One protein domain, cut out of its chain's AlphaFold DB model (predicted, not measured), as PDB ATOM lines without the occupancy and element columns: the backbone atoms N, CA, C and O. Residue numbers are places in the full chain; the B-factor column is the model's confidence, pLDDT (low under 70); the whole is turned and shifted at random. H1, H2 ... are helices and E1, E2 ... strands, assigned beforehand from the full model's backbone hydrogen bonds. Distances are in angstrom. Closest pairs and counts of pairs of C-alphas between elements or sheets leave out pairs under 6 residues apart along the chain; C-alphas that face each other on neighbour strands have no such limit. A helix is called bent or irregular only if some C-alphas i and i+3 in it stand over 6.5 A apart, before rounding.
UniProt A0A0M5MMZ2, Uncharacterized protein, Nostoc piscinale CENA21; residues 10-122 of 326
ATOM      1  N   GLU A  10     -42.047  21.771  -7.330       91.12
ATOM      2  CA  GLU A  10     -40.755  21.509  -7.973       91.12
ATOM      3  C   GLU A  10     -39.619  22.356  -7.401       91.12
ATOM      4  O   GLU A  10     -38.475  21.915  -7.404       91.12
ATOM      5  N   SER A  11     -39.937  23.550  -6.892       90.00
ATOM      6  CA  SER A  11     -38.964  24.475  -6.302       90.00
ATOM      7  C   SER A  11     -38.650  24.182  -4.834       90.00
ATOM      8  O   SER A  11     -37.872  24.912  -4.232       90.00
ATOM      9  N   LEU A  12     -39.294  23.184  -4.224       92.62
ATOM     10  CA  LEU A  12     -39.195  22.925  -2.789       92.62
ATOM     11  C   LEU A  12     -38.552  21.557  -2.483       92.62
ATOM     12  O   LEU A  12     -38.725  20.610  -3.257       92.62
ATOM     13  N   PRO A  13     -37.866  21.406  -1.329       92.75
ATOM     14  CA  PRO A  13     -37.241  20.143  -0.927       92.75
ATOM     15  C   PRO A  13     -38.225  18.969  -0.897       92.75
ATOM     16  O   PRO A  13     -39.366  19.122  -0.464       92.75
ATOM     17  N   GLY A  14     -37.805  17.779  -1.324       91.56
ATOM     18  CA  GLY A  14     -38.682  16.604  -1.333       91.56
ATOM     19  C   GLY A  14     -39.757  16.635  -2.425       91.56
ATOM     20  O   GLY A  14     -40.813  16.024  -2.260       91.56
ATOM     21  N   LYS A  15     -39.517  17.331  -3.544       92.69
ATOM     22  CA  LYS A  15     -40.427  17.400  -4.704       92.69
ATOM     23  C   LYS A  15     -40.931  16.025  -5.170       92.69
ATOM     24  O   LYS A  15     -42.105  15.899  -5.525       92.69
ATOM     25  N   ASP A  16     -40.099  14.992  -5.077       94.62
ATOM     26  CA  ASP A  16     -40.415  13.627  -5.521       94.62
ATOM     27  C   ASP A  16     -41.157  12.802  -4.456       94.62
ATOM     28  O   ASP A  16     -41.742  11.763  -4.755       94.62
ATOM     29  N   LEU A  17     -41.224  13.295  -3.216       94.50
ATOM     30  CA  LEU A  17     -41.924  12.625  -2.125       94.50
ATOM     31  C   LEU A  17     -43.445  12.700  -2.295       94.50
ATOM     32  O   LEU A  17     -43.996  13.607  -2.932       94.50
ATOM     33  N   LYS A  18     -44.151  11.775  -1.641       93.75
ATOM     34  CA  LYS A  18     -45.611  11.807  -1.503       93.75
ATOM     35  C   LYS A  18     -46.057  12.981  -0.613       93.75
ATOM     36  O   LYS A  18     -45.280  13.587   0.123       93.75
ATOM     37  N   ALA A  19     -47.335  13.354  -0.713       90.06
ATOM     38  CA  ALA A  19     -47.857  14.585  -0.107       90.06
ATOM     39  C   ALA A  19     -47.714  14.640   1.427       90.06
ATOM     40  O   ALA A  19     -47.492  15.716   1.982       90.06
ATOM     41  N   LYS A  20     -47.825  13.496   2.114       89.56
ATOM     42  CA  LYS A  20     -47.706  13.408   3.578       89.56
ATOM     43  C   LYS A  20     -46.277  13.709   4.037       89.56
ATOM     44  O   LYS A  20     -46.077  14.406   5.024       89.56
ATOM     45  N   GLU A  21     -45.297  13.214   3.304       94.31
ATOM     46  CA  GLU A  21     -43.871  13.372   3.544       94.31
ATOM     47  C   GLU A  21     -43.441  14.801   3.203       94.31
ATOM     48  O   GLU A  21     -42.831  15.459   4.040       94.31
ATOM     49  N   ARG A  22     -43.896  15.356   2.068       95.25
ATOM     50  CA  ARG A  22     -43.716  16.792   1.772       95.25
ATOM     51  C   ARG A  22     -44.312  17.680   2.861       95.25
ATOM     52  O   ARG A  22     -43.696  18.658   3.265       95.25
ATOM     53  N   SER A  23     -45.496  17.337   3.370       92.75
ATOM     54  CA  SER A  23     -46.127  18.078   4.465       92.75
ATOM     55  C   SER A  23     -45.265  18.084   5.734       92.75
ATOM     56  O   SER A  23     -45.161  19.138   6.367       92.75
ATOM     57  N   ARG A  24     -44.615  16.958   6.073       94.12
ATOM     58  CA  ARG A  24     -43.666  16.861   7.198       94.12
ATOM     59  C   ARG A  24     -42.455  17.770   7.005       94.12
ATOM     60  O   ARG A  24     -42.130  18.505   7.929       94.12
ATOM     61  N   GLU A  25     -41.864  17.792   5.810       96.06
ATOM     62  CA  GLU A  25     -40.760  18.709   5.485       96.06
ATOM     63  C   GLU A  25     -41.162  20.179   5.680       96.06
ATOM     64  O   GLU A  25     -40.423  20.962   6.272       96.06
ATOM     65  N   ARG A  26     -42.377  20.559   5.258       95.94
ATOM     66  CA  ARG A  26     -42.888  21.923   5.481       95.94
ATOM     67  C   ARG A  26     -43.108  22.239   6.955       95.94
ATOM     68  O   ARG A  26     -42.828  23.357   7.365       95.94
ATOM     69  N   ILE A  27     -43.612  21.290   7.743       94.50
ATOM     70  CA  ILE A  27     -43.790  21.484   9.190       94.50
ATOM     71  C   ILE A  27     -42.426  21.663   9.864       94.50
ATOM     72  O   ILE A  27     -42.267  22.586  10.656       94.50
ATOM     73  N   LYS A  28     -41.435  20.846   9.491       95.50
ATOM     74  CA  LYS A  28     -40.060  20.943   9.994       95.50
ATOM     75  C   LYS A  28     -39.423  22.296   9.668       95.50
ATOM     76  O   LYS A  28     -38.820  22.914  10.534       95.50
ATOM     77  N   ALA A  29     -39.630  22.815   8.458       96.44
ATOM     78  CA  ALA A  29     -39.138  24.142   8.076       96.44
ATOM     79  C   ALA A  29     -39.710  25.288   8.944       96.44
ATOM     80  O   ALA A  29     -39.079  26.334   9.081       96.44
ATOM     81  N   TRP A  30     -40.881  25.098   9.562       96.25
ATOM     82  CA  TRP A  30     -41.482  26.064  10.487       96.25
ATOM     83  C   TRP A  30     -41.020  25.920  11.941       96.25
ATOM     84  O   TRP A  30     -41.332  26.794  12.748       96.25
ATOM     85  N   GLU A  31     -40.287  24.862  12.292       95.25
ATOM     86  CA  GLU A  31     -40.009  24.473  13.679       95.25
ATOM     87  C   GLU A  31     -39.323  25.578  14.493       95.25
ATOM     88  O   GLU A  31     -39.793  25.915  15.577       95.25
ATOM     89  N   SER A  32     -38.281  26.216  13.951       95.38
ATOM     90  CA  SER A  32     -37.577  27.310  14.641       95.38
ATOM     91  C   SER A  32     -38.506  28.491  14.957       95.38
ATOM     92  O   SER A  32     -38.542  28.987  16.084       95.38
ATOM     93  N   THR A  33     -39.329  28.916  13.995       95.44
ATOM     94  CA  THR A  33     -40.297  30.002  14.212       95.44
ATOM     95  C   THR A  33     -41.414  29.586  15.167       95.44
ATOM     96  O   THR A  33     -41.804  30.369  16.027       95.44
ATOM     97  N   ALA A  34     -41.903  28.351  15.061       94.25
ATOM     98  CA  ALA A  34     -42.893  27.790  15.976       94.25
ATOM     99  C   ALA A  34     -42.372  27.777  17.426       94.25
ATOM    100  O   ALA A  34     -43.086  28.176  18.345       94.25
ATOM    101  N   GLN A  35     -41.108  27.403  17.639       94.31
ATOM    102  CA  GLN A  35     -40.470  27.456  18.956       94.31
ATOM    103  C   GLN A  35     -40.358  28.891  19.487       94.31
ATOM    104  O   GLN A  35     -40.630  29.121  20.662       94.31
ATOM    105  N   GLN A  36     -40.001  29.862  18.641       93.94
ATOM    106  CA  GLN A  36     -39.969  31.278  19.036       93.94
ATOM    107  C   GLN A  36     -41.352  31.785  19.448       93.94
ATOM    108  O   GLN A  36     -41.477  32.444  20.474       93.94
ATOM    109  N   ILE A  37     -42.395  31.423  18.699       92.56
ATOM    110  CA  ILE A  37     -43.777  31.778  19.033       92.56
ATOM    111  C   ILE A  37     -44.174  31.193  20.389       92.56
ATOM    112  O   ILE A  37     -44.690  31.906  21.246       92.56
ATOM    113  N   LYS A  38     -43.870  29.911  20.614       90.56
ATOM    114  CA  LYS A  38     -44.189  29.222  21.866       90.56
ATOM    115  C   LYS A  38     -43.533  29.889  23.082       90.56
ATOM    116  O   LYS A  38     -44.135  29.918  24.151       90.56
ATOM    117  N   LYS A  39     -42.336  30.473  22.921       92.31
ATOM    118  CA  LYS A  39     -41.629  31.198  23.993       92.31
ATOM    119  C   LYS A  39     -42.362  32.449  24.479       92.31
ATOM    120  O   LYS A  39     -42.131  32.845  25.615       92.31
ATOM    121  N   PHE A  40     -43.240  33.058  23.676       87.38
ATOM    122  CA  PHE A  40     -44.013  34.217  24.134       87.38
ATOM    123  C   PHE A  40     -45.081  33.859  25.174       87.38
ATOM    124  O   PHE A  40     -45.564  34.757  25.856       87.38
ATOM    125  N   ASN A  41     -45.454  32.577  25.291       81.81
ATOM    126  CA  ASN A  41     -46.452  32.080  26.243       81.81
ATOM    127  C   ASN A  41     -47.767  32.892  26.259       81.81
ATOM    128  O   ASN A  41     -48.375  33.105  27.305       81.81
ATOM    129  N   GLN A  42     -48.192  33.371  25.088       82.81
ATOM    130  CA  GLN A  42     -49.414  34.150  24.911       82.81
ATOM    131  C   GLN A  42     -50.094  33.795  23.581       82.81
ATOM    132  O   GLN A  42     -49.403  33.411  22.624       82.81
ATOM    133  N   PRO A  43     -51.427  33.959  23.473       78.25
ATOM    134  CA  PRO A  43     -52.135  33.778  22.214       78.25
ATOM    135  C   PRO A  43     -51.516  34.642  21.113       78.25
ATOM    136  O   PRO A  43     -51.456  35.865  21.223       78.25
ATOM    137  N   THR A  44     -51.044  34.000  20.046       89.88
ATOM    138  CA  THR A  44     -50.345  34.689  18.958       89.88
ATOM    139  C   THR A  44     -51.149  34.590  17.668       89.88
ATOM    140  O   THR A  44     -51.529  33.506  17.226       89.88
ATOM    141  N   PHE A  45     -51.395  35.726  17.021       91.06
ATOM    142  CA  PHE A  45     -52.061  35.781  15.724       91.06
ATOM    143  C   PHE A  45     -51.051  36.095  14.624       91.06
ATOM    144  O   PHE A  45     -50.393  37.130  14.632       91.06
ATOM    145  N   CYS A  46     -50.927  35.184  13.663       92.19
ATOM    146  CA  CYS A  46     -49.987  35.271  12.558       92.19
ATOM    147  C   CYS A  46     -50.723  35.615  11.262       92.19
ATOM    148  O   CYS A  46     -51.487  34.806  10.726       92.19
ATOM    149  N   LEU A  47     -50.439  36.792  10.713       93.50
ATOM    150  CA  LEU A  47     -50.835  37.144   9.355       93.50
ATOM    151  C   LEU A  47     -49.679  36.830   8.400       93.50
ATOM    152  O   LEU A  47     -48.612  37.433   8.477       93.50
ATOM    153  N   ILE A  48     -49.886  35.869   7.502       94.06
ATOM    154  CA  ILE A  48     -48.842  35.384   6.597       94.06
ATOM    155  C   ILE A  48     -49.124  35.860   5.181       94.06
ATOM    156  O   ILE A  48     -50.119  35.481   4.561       94.06
ATOM    157  N   MET A  49     -48.203  36.653   4.642       93.06
ATOM    158  CA  MET A  49     -48.259  37.073   3.252       93.06
ATOM    159  C   MET A  49     -47.610  36.018   2.354       93.06
ATOM    160  O   MET A  49     -46.395  35.846   2.383       93.06
ATOM    161  N   ALA A  50     -48.406  35.322   1.542       92.62
ATOM    162  CA  ALA A  50     -47.928  34.264   0.652       92.62
ATOM    163  C   ALA A  50     -48.527  34.422  -0.749       92.62
ATOM    164  O   ALA A  50     -49.729  34.651  -0.905       92.62
ATOM    165  N   ARG A  51     -47.694  34.279  -1.787       91.19
ATOM    166  CA  ARG A  51     -48.150  34.332  -3.183       91.19
ATOM    167  C   ARG A  51     -48.978  33.091  -3.511       91.19
ATOM    168  O   ARG A  51     -48.755  32.016  -2.962       91.19
ATOM    169  N   GLN A  52     -49.920  33.239  -4.438       88.94
ATOM    170  CA  GLN A  52     -50.625  32.096  -5.025       88.94
ATOM    171  C   GLN A  52     -49.782  31.399  -6.096       88.94
ATOM    172  O   GLN A  52     -49.863  30.182  -6.240       88.94
ATOM    173  N   PHE A  53     -48.975  32.176  -6.819       90.25
ATOM    174  CA  PHE A  53     -48.128  31.707  -7.904       90.25
ATOM    175  C   PHE A  53     -46.683  32.158  -7.687       90.25
ATOM    176  O   PHE A  53     -46.430  33.294  -7.272       90.25
ATOM    177  N   TYR A  54     -45.750  31.262  -7.981       89.31
ATOM    178  CA  TYR A  54     -44.312  31.452  -7.837       89.31
ATOM    179  C   TYR A  54     -43.623  31.300  -9.198       89.31
ATOM    180  O   TYR A  54     -44.141  30.576 -10.056       89.31
ATOM    181  N   PRO A  55     -42.483  31.977  -9.423       85.06
ATOM    182  CA  PRO A  55     -41.682  31.779 -10.628       85.06
ATOM    183  C   PRO A  55     -41.320  30.306 -10.813       85.06
ATOM    184  O   PRO A  55     -41.087  29.594  -9.831       85.06
ATOM    185  N   ASN A  56     -41.280  29.845 -12.061       80.69
ATOM    186  CA  ASN A  56     -40.806  28.502 -12.348       80.69
ATOM    187  C   ASN A  56     -39.300  28.411 -12.031       80.69
ATOM    188  O   ASN A  56     -38.533  29.232 -12.541       80.69
ATOM    189  N   PRO A  57     -38.856  27.429 -11.224       74.31
ATOM    190  CA  PRO A  57     -37.435  27.241 -10.922       74.31
ATOM    191  C   PRO A  57     -36.573  26.990 -12.170       74.31
ATOM    192  O   PRO A  57     -35.382  27.273 -12.144       74.31
ATOM    193  N   ASN A  58     -37.164  26.526 -13.277       77.38
ATOM    194  CA  ASN A  58     -36.452  26.222 -14.522       77.38
ATOM    195  C   ASN A  58     -36.291  27.441 -15.455       77.38
ATOM    196  O   ASN A  58     -36.020  27.267 -16.640       77.38
ATOM    197  N   GLY A  59     -36.536  28.666 -14.975       68.56
ATOM    198  CA  GLY A  59     -36.325  29.901 -15.749       68.56
ATOM    199  C   GLY A  59     -37.315  30.142 -16.899       68.56
ATOM    200  O   GLY A  59     -37.185  31.118 -17.630       68.56
ATOM    201  N   GLN A  60     -38.326  29.286 -17.065       72.12
ATOM    202  CA  GLN A  60     -39.407  29.514 -18.023       72.12
ATOM    203  C   GLN A  60     -40.292  30.684 -17.562       72.12
ATOM    204  O   GLN A  60     -40.619  30.790 -16.382       72.12
ATOM    205  N   ASN A  61     -40.769  31.506 -18.503       72.38
ATOM    206  CA  ASN A  61     -41.673  32.645 -18.255       72.38
ATOM    207  C   ASN A  61     -43.104  32.248 -17.812       72.38
ATOM    208  O   ASN A  61     -44.049  33.025 -17.949       72.38
ATOM    209  N   ASN A  62     -43.293  31.042 -17.276       81.69
ATOM    210  CA  ASN A  62     -44.547  30.595 -16.683       81.69
ATOM    211  C   ASN A  62     -44.463  30.631 -15.147       81.69
ATOM    212  O   ASN A  62     -43.422  30.404 -14.534       81.69
ATOM    213  N   VAL A  63     -45.587  30.941 -14.503       87.25
ATOM    214  CA  VAL A  63     -45.711  30.889 -13.042       87.25
ATOM    215  C   VAL A  63     -46.395  29.590 -12.635       87.25
ATOM    216  O   VAL A  63     -47.346  29.153 -13.283       87.25
ATOM    217  N   LYS A  64     -45.927  28.964 -11.553       89.88
ATOM    218  CA  LYS A  64     -46.509  27.732 -11.010       89.88
ATOM    219  C   LYS A  64     -47.263  28.006  -9.709       89.88
ATOM    220  O   LYS A  64     -46.838  28.862  -8.933       89.88
ATOM    221  N   PRO A  65     -48.384  27.313  -9.453       93.00
ATOM    222  CA  PRO A  65     -49.124  27.485  -8.210       93.00
ATOM    223  C   PRO A  65     -48.304  27.008  -7.003       93.00
ATOM    224  O   PRO A  65     -47.472  26.107  -7.123       93.00
ATOM    225  N   ASP A  66     -48.575  27.599  -5.839       93.56
ATOM    226  CA  ASP A  66     -48.100  27.114  -4.535       93.56
ATOM    227  C   ASP A  66     -48.465  25.626  -4.348       93.56
ATOM    228  O   ASP A  66     -49.574  25.212  -4.709       93.56
ATOM    229  N   ASP A  67     -47.563  24.809  -3.786       93.25
ATOM    230  CA  ASP A  67     -47.894  23.410  -3.481       93.25
ATOM    231  C   ASP A  67     -49.076  23.370  -2.499       93.25
ATOM    232  O   ASP A  67     -49.114  24.067  -1.479       93.25
ATOM    233  N   LYS A  68     -50.060  22.517  -2.794       91.62
ATOM    234  CA  LYS A  68     -51.302  22.380  -2.024       91.62
ATOM    235  C   LYS A  68     -51.047  21.989  -0.565       91.62
ATOM    236  O   LYS A  68     -51.914  22.228   0.273       91.62
ATOM    237  N   VAL A  69     -49.886  21.400  -0.253       92.75
ATOM    238  CA  VAL A  69     -49.512  21.014   1.121       92.75
ATOM    239  C   VAL A  69     -48.985  22.178   1.964       92.75
ATOM    240  O   VAL A  69     -49.037  22.088   3.188       92.75
ATOM    241  N   ASN A  70     -48.536  23.278   1.350       94.50
ATOM    242  CA  ASN A  70     -47.817  24.348   2.047       94.50
ATOM    243  C   ASN A  70     -48.701  25.051   3.083       94.50
ATOM    244  O   ASN A  70     -48.413  25.016   4.277       94.50
ATOM    245  N   LYS A  71     -49.842  25.616   2.662       93.25
ATOM    246  CA  LYS A  71     -50.768  26.309   3.579       93.25
ATOM    247  C   LYS A  71     -51.290  25.404   4.710       93.25
ATOM    248  O   LYS A  71     -51.263  25.851   5.858       93.25
ATOM    249  N   PRO A  72     -51.754  24.161   4.455       90.88
ATOM    250  CA  PRO A  72     -52.130  23.238   5.526       90.88
ATOM    251  C   PRO A  72     -50.986  22.920   6.496       90.88
ATOM    252  O   PRO A  72     -51.210  22.947   7.704       90.88
ATOM    253  N   SER A  73     -49.769  22.678   5.997       93.06
ATOM    254  CA  SER A  73     -48.591  22.454   6.842       93.06
ATOM    255  C   SER A  73     -48.267  23.654   7.721       93.06
ATOM    256  O   SER A  73     -48.071  23.479   8.919       93.06
ATOM    257  N   THR A  74     -48.274  24.865   7.161       94.88
ATOM    258  CA  THR A  74     -48.045  26.106   7.909       94.88
ATOM    259  C   THR A  74     -49.071  26.275   9.030       94.88
ATOM    260  O   THR A  74     -48.699  26.525  10.173       94.88
ATOM    261  N   ARG A  75     -50.366  26.073   8.738       92.06
ATOM    262  CA  ARG A  75     -51.420  26.127   9.766       92.06
ATOM    263  C   ARG A  75     -51.184  25.102  10.864       92.06
ATOM    264  O   ARG A  75     -51.320  25.449  12.027       92.06
ATOM    265  N   LYS A  76     -50.824  23.866  10.506       90.94
ATOM    266  CA  LYS A  76     -50.555  22.814  11.489       90.94
ATOM    267  C   LYS A  76     -49.352  23.157  12.370       90.94
ATOM    268  O   LYS A  76     -49.474  23.092  13.587       90.94
ATOM    269  N   ALA A  77     -48.226  23.542  11.770       93.69
ATOM    270  CA  ALA A  77     -46.996  23.854  12.497       93.69
ATOM    271  C   ALA A  77     -47.193  25.004  13.494       93.69
ATOM    272  O   ALA A  77     -46.788  24.906  14.648       93.69
ATOM    273  N   LEU A  78     -47.868  26.072  13.065       93.56
ATOM    274  CA  LEU A  78     -48.114  27.236  13.911       93.56
ATOM    275  C   LEU A  78     -49.239  27.005  14.927       93.56
ATOM    276  O   LEU A  78     -49.131  27.480  16.051       93.56
ATOM    277  N   ALA A  79     -50.267  26.215  14.594       90.88
ATOM    278  CA  ALA A  79     -51.283  25.812  15.566       90.88
ATOM    279  C   ALA A  79     -50.674  25.011  16.726       90.88
ATOM    280  O   ALA A  79     -51.011  25.280  17.872       90.88
ATOM    281  N   MET A  80     -49.728  24.102  16.455       89.12
ATOM    282  CA  MET A  80     -48.985  23.374  17.500       89.12
ATOM    283  C   MET A  80     -48.121  24.292  18.384       89.12
ATOM    284  O   MET A  80     -47.752  23.918  19.494       89.12
ATOM    285  N   ALA A  81     -47.803  25.501  17.915       90.25
ATOM    286  CA  ALA A  81     -47.138  26.536  18.704       90.25
ATOM    287  C   ALA A  81     -48.114  27.456  19.461       90.25
ATOM    288  O   ALA A  81     -47.673  28.426  20.070       90.25
ATOM    289  N   GLY A  82     -49.424  27.196  19.399       87.88
ATOM    290  CA  GLY A  82     -50.452  28.048  20.003       87.88
ATOM    291  C   GLY A  82     -50.837  29.270  19.163       87.88
ATOM    292  O   GLY A  82     -51.539  30.153  19.652       87.88
ATOM    293  N   ALA A  83     -50.416  29.344  17.894       90.94
ATOM    294  CA  ALA A  83     -50.743  30.465  17.019       90.94
ATOM    295  C   ALA A  83     -51.942  30.203  16.097       90.94
ATOM    296  O   ALA A  83     -52.108  29.122  15.524       90.94
ATOM    297  N   ALA A  84     -52.762  31.234  15.890       89.62
ATOM    298  CA  ALA A  84     -53.752  31.260  14.814       89.62
ATOM    299  C   ALA A  84     -53.141  31.873  13.554       89.62
ATOM    300  O   ALA A  84     -52.318  32.779  13.640       89.62
ATOM    301  N   VAL A  85     -53.561  31.407  12.378       91.62
ATOM    302  CA  VAL A  85     -52.947  31.812  11.109       91.62
ATOM    303  C   VAL A  85     -54.000  32.212  10.099       91.62
ATOM    304  O   VAL A  85     -54.884  31.411   9.790       91.62
ATOM    305  N   GLN A  86     -53.815  33.380   9.490       93.19
ATOM    306  CA  GLN A  86     -54.547  33.769   8.293       93.19
ATOM    307  C   GLN A  86     -53.591  34.170   7.172       93.19
ATOM    308  O   GLN A  86     -52.520  34.727   7.409       93.19
ATOM    309  N   PHE A  87     -53.968  33.844   5.936       92.56
ATOM    310  CA  PHE A  87     -53.154  34.132   4.758       92.56
ATOM    311  C   PHE A  87     -53.663  35.357   4.018       92.56
ATOM    312  O   PHE A  87     -54.863  35.503   3.793       92.56
ATOM    313  N   LEU A  88     -52.723  36.166   3.545       94.00
ATOM    314  CA  LEU A  88     -52.978  37.318   2.700       94.00
ATOM    315  C   LEU A  88     -52.178  37.181   1.402       94.00
ATOM    316  O   LEU A  88     -50.997  36.833   1.425       94.00
ATOM    317  N   LEU A  89     -52.805  37.447   0.255       92.62
ATOM    318  CA  LEU A  89     -52.042  37.610  -0.986       92.62
ATOM    319  C   LEU A  89     -51.318  38.962  -0.948       92.62
ATOM    320  O   LEU A  89     -51.913  39.925  -0.451       92.62
ATOM    321  N   PRO A  90     -50.097  39.063  -1.499       91.12
ATOM    322  CA  PRO A  90     -49.403  40.337  -1.626       91.12
ATOM    323  C   PRO A  90     -50.232  41.406  -2.339       91.12
ATOM    324  O   PRO A  90     -51.202  41.106  -3.043       91.12
ATOM    325  N   ILE A  91     -49.821  42.661  -2.165       92.38
ATOM    326  CA  ILE A  91     -50.424  43.793  -2.866       92.38
ATOM    327  C   ILE A  91     -50.239  43.588  -4.372       92.38
ATOM    328  O   ILE A  91     -49.121  43.413  -4.861       92.38
ATOM    329  N   GLU A  92     -51.345  43.600  -5.108       88.12
ATOM    330  CA  GLU A  92     -51.317  43.522  -6.562       88.12
ATOM    331  C   GLU A  92     -50.944  44.869  -7.177       88.12
ATOM    332  O   GLU A  92     -51.286  45.932  -6.653       88.12
ATOM    333  N   LYS A  93     -50.314  44.820  -8.353       87.56
ATOM    334  CA  LYS A  93     -50.111  45.997  -9.196       87.56
ATOM    335  C   LYS A  93     -51.192  46.083 -10.267       87.56
ATOM    336  O   LYS A  93     -51.600  45.077 -10.851       87.56
ATOM    337  N   ILE A  94     -51.638  47.294 -10.561       83.94
ATOM    338  CA  ILE A  94     -52.472  47.594 -11.719       83.94
ATOM    339  C   ILE A  94     -51.573  47.520 -12.954       83.94
ATOM    340  O   ILE A  94     -50.642  48.304 -13.094       83.94
ATOM    341  N   ARG A  95     -51.849  46.578 -13.865       80.44
ATOM    342  CA  ARG A  95     -50.986  46.319 -15.035       80.44
ATOM    343  C   ARG A  95     -50.755  47.552 -15.916       80.44
ATOM    344  O   ARG A  95     -49.666  47.703 -16.445       80.44
ATOM    345  N   LYS A  96     -51.769  48.413 -16.067       80.56
ATOM    346  CA  LYS A  96     -51.715  49.593 -16.947       80.56
ATOM    347  C   LYS A  96     -50.877  50.741 -16.379       80.56
ATOM    348  O   LYS A  96     -50.205  51.426 -17.131       80.56
ATOM    349  N   THR A  97     -50.939  50.958 -15.069       82.94
ATOM    350  CA  THR A  97     -50.368  52.141 -14.401       82.94
ATOM    351  C   THR A  97     -49.187  51.800 -13.496       82.94
ATOM    352  O   THR A  97     -48.592  52.691 -12.904       82.94
ATOM    353  N   ASN A  98     -48.885  50.508 -13.324       81.81
ATOM    354  CA  ASN A  98     -47.915  49.967 -12.367       81.81
ATOM    355  C   ASN A  98     -48.146  50.405 -10.901       81.81
ATOM    356  O   ASN A  98     -47.300  50.168 -10.038       81.81
ATOM    357  N   SER A  99     -49.299  51.011 -10.599       86.94
ATOM    358  CA  SER A  99     -49.666  51.469  -9.259       86.94
ATOM    359  C   SER A  99     -50.220  50.327  -8.404       86.94
ATOM    360  O   SER A  99     -50.667  49.297  -8.914       86.94
ATOM    361  N   LEU A 100     -50.168  50.480  -7.082       89.81
ATOM    362  CA  LEU A 100     -50.595  49.456  -6.127       89.81
ATOM    363  C   LEU A 100     -52.120  49.462  -5.925       89.81
ATOM    364  O   LEU A 100     -52.719  50.514  -5.709       89.81
ATOM    365  N   LYS A 101     -52.751  48.282  -5.903       90.31
ATOM    366  CA  LYS A 101     -54.171  48.111  -5.537       90.31
ATOM    367  C   LYS A 101     -54.361  48.111  -4.014       90.31
ATOM    368  O   LYS A 101     -54.691  47.086  -3.417       90.31
ATOM    369  N   LEU A 102     -54.131  49.255  -3.377       91.62
ATOM    370  CA  LEU A 102     -54.129  49.369  -1.912       91.62
ATOM    371  C   LEU A 102     -55.494  49.076  -1.275       91.62
ATOM    372  O   LEU A 102     -55.549  48.356  -0.284       91.62
ATOM    373  N   ALA A 103     -56.590  49.570  -1.858       89.62
ATOM    374  CA  ALA A 103     -57.932  49.388  -1.296       89.62
ATOM    375  C   ALA A 103     -58.325  47.902  -1.162       89.62
ATOM    376  O   ALA A 103     -58.737  47.466  -0.089       89.62
ATOM    377  N   ASP A 104     -58.126  47.103  -2.218       88.31
ATOM    378  CA  ASP A 104     -58.383  45.654  -2.188       88.31
ATOM    379  C   ASP A 104     -57.534  44.948  -1.125       88.31
ATOM    380  O   ASP A 104     -58.028  44.134  -0.342       88.31
ATOM    381  N   PHE A 105     -56.246  45.294  -1.064       92.25
ATOM    382  CA  PHE A 105     -55.344  44.724  -0.076       92.25
ATOM    383  C   PHE A 105     -55.787  45.042   1.355       92.25
ATOM    384  O   PHE A 105     -55.845  44.132   2.185       92.25
ATOM    385  N   PHE A 106     -56.145  46.297   1.644       92.94
ATOM    386  CA  PHE A 106     -56.606  46.700   2.970       92.94
ATOM    387  C   PHE A 106     -57.924  46.034   3.356       92.94
ATOM    388  O   PHE A 106     -58.035  45.567   4.488       92.94
ATOM    389  N   HIS A 107     -58.874  45.876   2.433       91.31
ATOM    390  CA  HIS A 107     -60.094  45.110   2.704       91.31
ATOM    391  C   HIS A 107     -59.798  43.649   3.062       91.31
ATOM    392  O   HIS A 107     -60.337  43.123   4.039       91.31
ATOM    393  N   ARG A 108     -58.909  42.981   2.316       92.12
ATOM    394  CA  ARG A 108     -58.507  41.600   2.630       92.12
ATOM    395  C   ARG A 108     -57.763  41.505   3.962       92.12
ATOM    396  O   ARG A 108     -57.979  40.550   4.705       92.12
ATOM    397  N   MET A 109     -56.921  42.487   4.275       92.81
ATOM    398  CA  MET A 109     -56.200  42.570   5.545       92.81
ATOM    399  C   MET A 109     -57.156  42.767   6.725       92.81
ATOM    400  O   MET A 109     -57.059  42.034   7.704       92.81
ATOM    401  N   GLN A 110     -58.105  43.699   6.624       91.50
ATOM    402  CA  GLN A 110     -59.120  43.941   7.653       91.50
ATOM    403  C   GLN A 110     -59.957  42.690   7.918       91.50
ATOM    404  O   GLN A 110     -60.120  42.298   9.070       91.50
ATOM    405  N   SER A 111     -60.426  42.018   6.864       89.38
ATOM    406  CA  SER A 111     -61.157  40.754   6.995       89.38
ATOM    407  C   SER A 111     -60.306  39.672   7.668       89.38
ATOM    408  O   SER A 111     -60.772  39.010   8.590       89.38
ATOM    409  N   ALA A 112     -59.035  39.534   7.276       90.44
ATOM    410  CA  ALA A 112     -58.124  38.566   7.879       90.44
ATOM    411  C   ALA A 112     -57.849  38.844   9.367       90.44
ATOM    412  O   ALA A 112     -57.799  37.915  10.172       90.44
ATOM    413  N   LEU A 113     -57.691  40.116   9.738       89.75
ATOM    414  CA  LEU A 113     -57.526  40.534  11.129       89.75
ATOM    415  C   LEU A 113     -58.803  40.308  11.935       89.75
ATOM    416  O   LEU A 113     -58.722  39.840  13.065       89.75
ATOM    417  N   LYS A 114     -59.977  40.572  11.355       87.50
ATOM    418  CA  LYS A 114     -61.263  40.300  12.001       87.50
ATOM    419  C   LYS A 114     -61.428  38.807  12.302       87.50
ATOM    420  O   LYS A 114     -61.815  38.458  13.414       87.50
ATOM    421  N   ASP A 115     -61.076  37.935  11.359       85.94
ATOM    422  CA  ASP A 115     -61.084  36.484  11.580       85.94
ATOM    423  C   ASP A 115     -60.132  36.086  12.722       85.94
ATOM    424  O   ASP A 115     -60.514  35.338  13.624       85.94
ATOM    425  N   LEU A 116     -58.907  36.624  12.732       87.31
ATOM    426  CA  LEU A 116     -57.919  36.347  13.781       87.31
ATOM    427  C   LEU A 116     -58.369  36.845  15.165       87.31
ATOM    428  O   LEU A 116     -58.270  36.118  16.149       87.31
ATOM    429  N   ILE A 117     -58.887  38.066  15.250       83.69
ATOM    430  CA  ILE A 117     -59.203  38.716  16.526       83.69
ATOM    431  C   ILE A 117     -60.529  38.222  17.101       83.69
ATOM    432  O   ILE A 117     -60.623  38.050  18.311       83.69
ATOM    433  N   PHE A 118     -61.546  37.976  16.274       78.75
ATOM    434  CA  PHE A 118     -62.882  37.619  16.765       78.75
ATOM    435  C   PHE A 118     -63.170  36.123  16.651       78.75
ATOM    436  O   PHE A 118     -63.550  35.490  17.633       78.75
ATOM    437  N   ALA A 119     -62.958  35.517  15.481       78.88
ATOM    438  CA  ALA A 119     -63.283  34.100  15.307       78.88
ATOM    439  C   ALA A 119     -62.267  33.191  16.013       78.88
ATOM    440  O   ALA A 119     -62.607  32.113  16.494       78.88
ATOM    441  N   HIS A 120     -61.004  33.605  16.068       83.75
ATOM    442  CA  HIS A 120     -59.906  32.783  16.567       83.75
ATOM    443  C   HIS A 120     -59.520  33.035  18.029       83.75
ATOM    444  O   HIS A 120     -58.798  32.199  18.581       83.75
ATOM    445  N   SER A 121     -60.011  34.110  18.648       81.75
ATOM    446  CA  SER A 121     -59.885  34.355  20.092       81.75
ATOM    447  C   SER A 121     -60.897  33.570  20.921       81.75
ATOM    448  O   SER A 121     -60.673  33.368  22.109       81.75
ATOM    449  N   GLY A 122     -61.996  33.113  20.308       86.56
ATOM    450  CA  GLY A 122     -63.042  32.404  21.035       86.56
ATOM    451  C   GLY A 122     -63.846  33.317  21.955       86.56
ATOM    452  O   GLY A 122     -64.157  32.925  23.075       86.56
TER     453      GLY A 122
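What this domain is: This is residues 10 to 122 of the 326 residues of an uncharacterized protein of Nostoc piscinale CENA21 (UniProt A0A0M5MMZ2). Look first for two parallel strands, E1 and E4, side by side as a small two-stranded sheet between two helices, with H3 on one side and the long H4 on the other. H1 packs on H3 at a steep tilt, with H2 following it, the small hairpin E2 and E3 lies past the ends of E1 and E4, and residues 94 to 99 stick out. The 113 printed residues hold four named helices and four named strands, in the order H1, H2, E1, E2, E3, H3, E4, H4, with E2 and E3 an antiparallel pair. The class is mixed, helices and strands; the whole is only just loose, close to compact, with a radius of gyration of the C-alphas of 16.3 A, and its flat outline spans 46 by 40 by 19 A.

How they stand to each other: Start at E1, residues 44 to 49, and its parallel neighbour E4, residues 83 to 88, at 22 degrees; here N 46 and O 84 are 2.8 A apart, and N 86 and O 46 are 3.0 A apart, within hydrogen-bond range. H4, residues 102 to 119, comes closest to E4 at the C-alphas of Gln 86 and Ala 112, 6.0 A apart, and to E1 at those of Phe 45 and Leu 116, 6.2 A. H3, residues 70 to 79, comes closest to E4 at the C-alphas of Arg 75 and Val 85, 6.0 A apart. H3 and H4 are apart. H1, residues 19 to 29, touches H3, closest at the C-alphas of Ile 27 and Ala 77, 5.2 A, the same way at a steep tilt of 52 degrees. H2, residues 31 to 39, and H3 only just touch, only at their ends, with 3 pairs of C-alphas within 8 A, the closest those of Ala 34 and Leu 78, 5.6 A. In the hairpin of E2, residues 53 to 55, and E3, residues 63 to 65, N 54 and O 64 are 2.8 A apart, within hydrogen-bond range. Every O i to N i+4 pair is within hydrogen-bond range in H1, H2, H3 and H4.

Where its parts are: Find C-alpha 44 at (-50.345, 34.689, 18.958); from there E1 runs 16.0 A, and E4 is also 16.0 A long. H4 runs 24.8 A to C-alpha 119 at (-63.283, 34.100, 15.307); it is neither bent nor irregular, but only just: C-alphas 116 and 119 are 6.0 A apart. H1 begins at C-alpha 19, (-47.857, 14.585, -0.107), and is 15.3 A long; H3 is 14.0 A and H2 12.4 A. E2 and E3 have three residues each.

The domain as a whole: The two C-alphas farthest apart are those of Asn 41 and Lys 96, 46.9 A. The printed part has no cut. The link from E4 to H4, residues 89 to 101, is long, and in it residues 94 to 99 stand free. The mean pLDDT of the printed part is 89.6, and residue 59 is under 70.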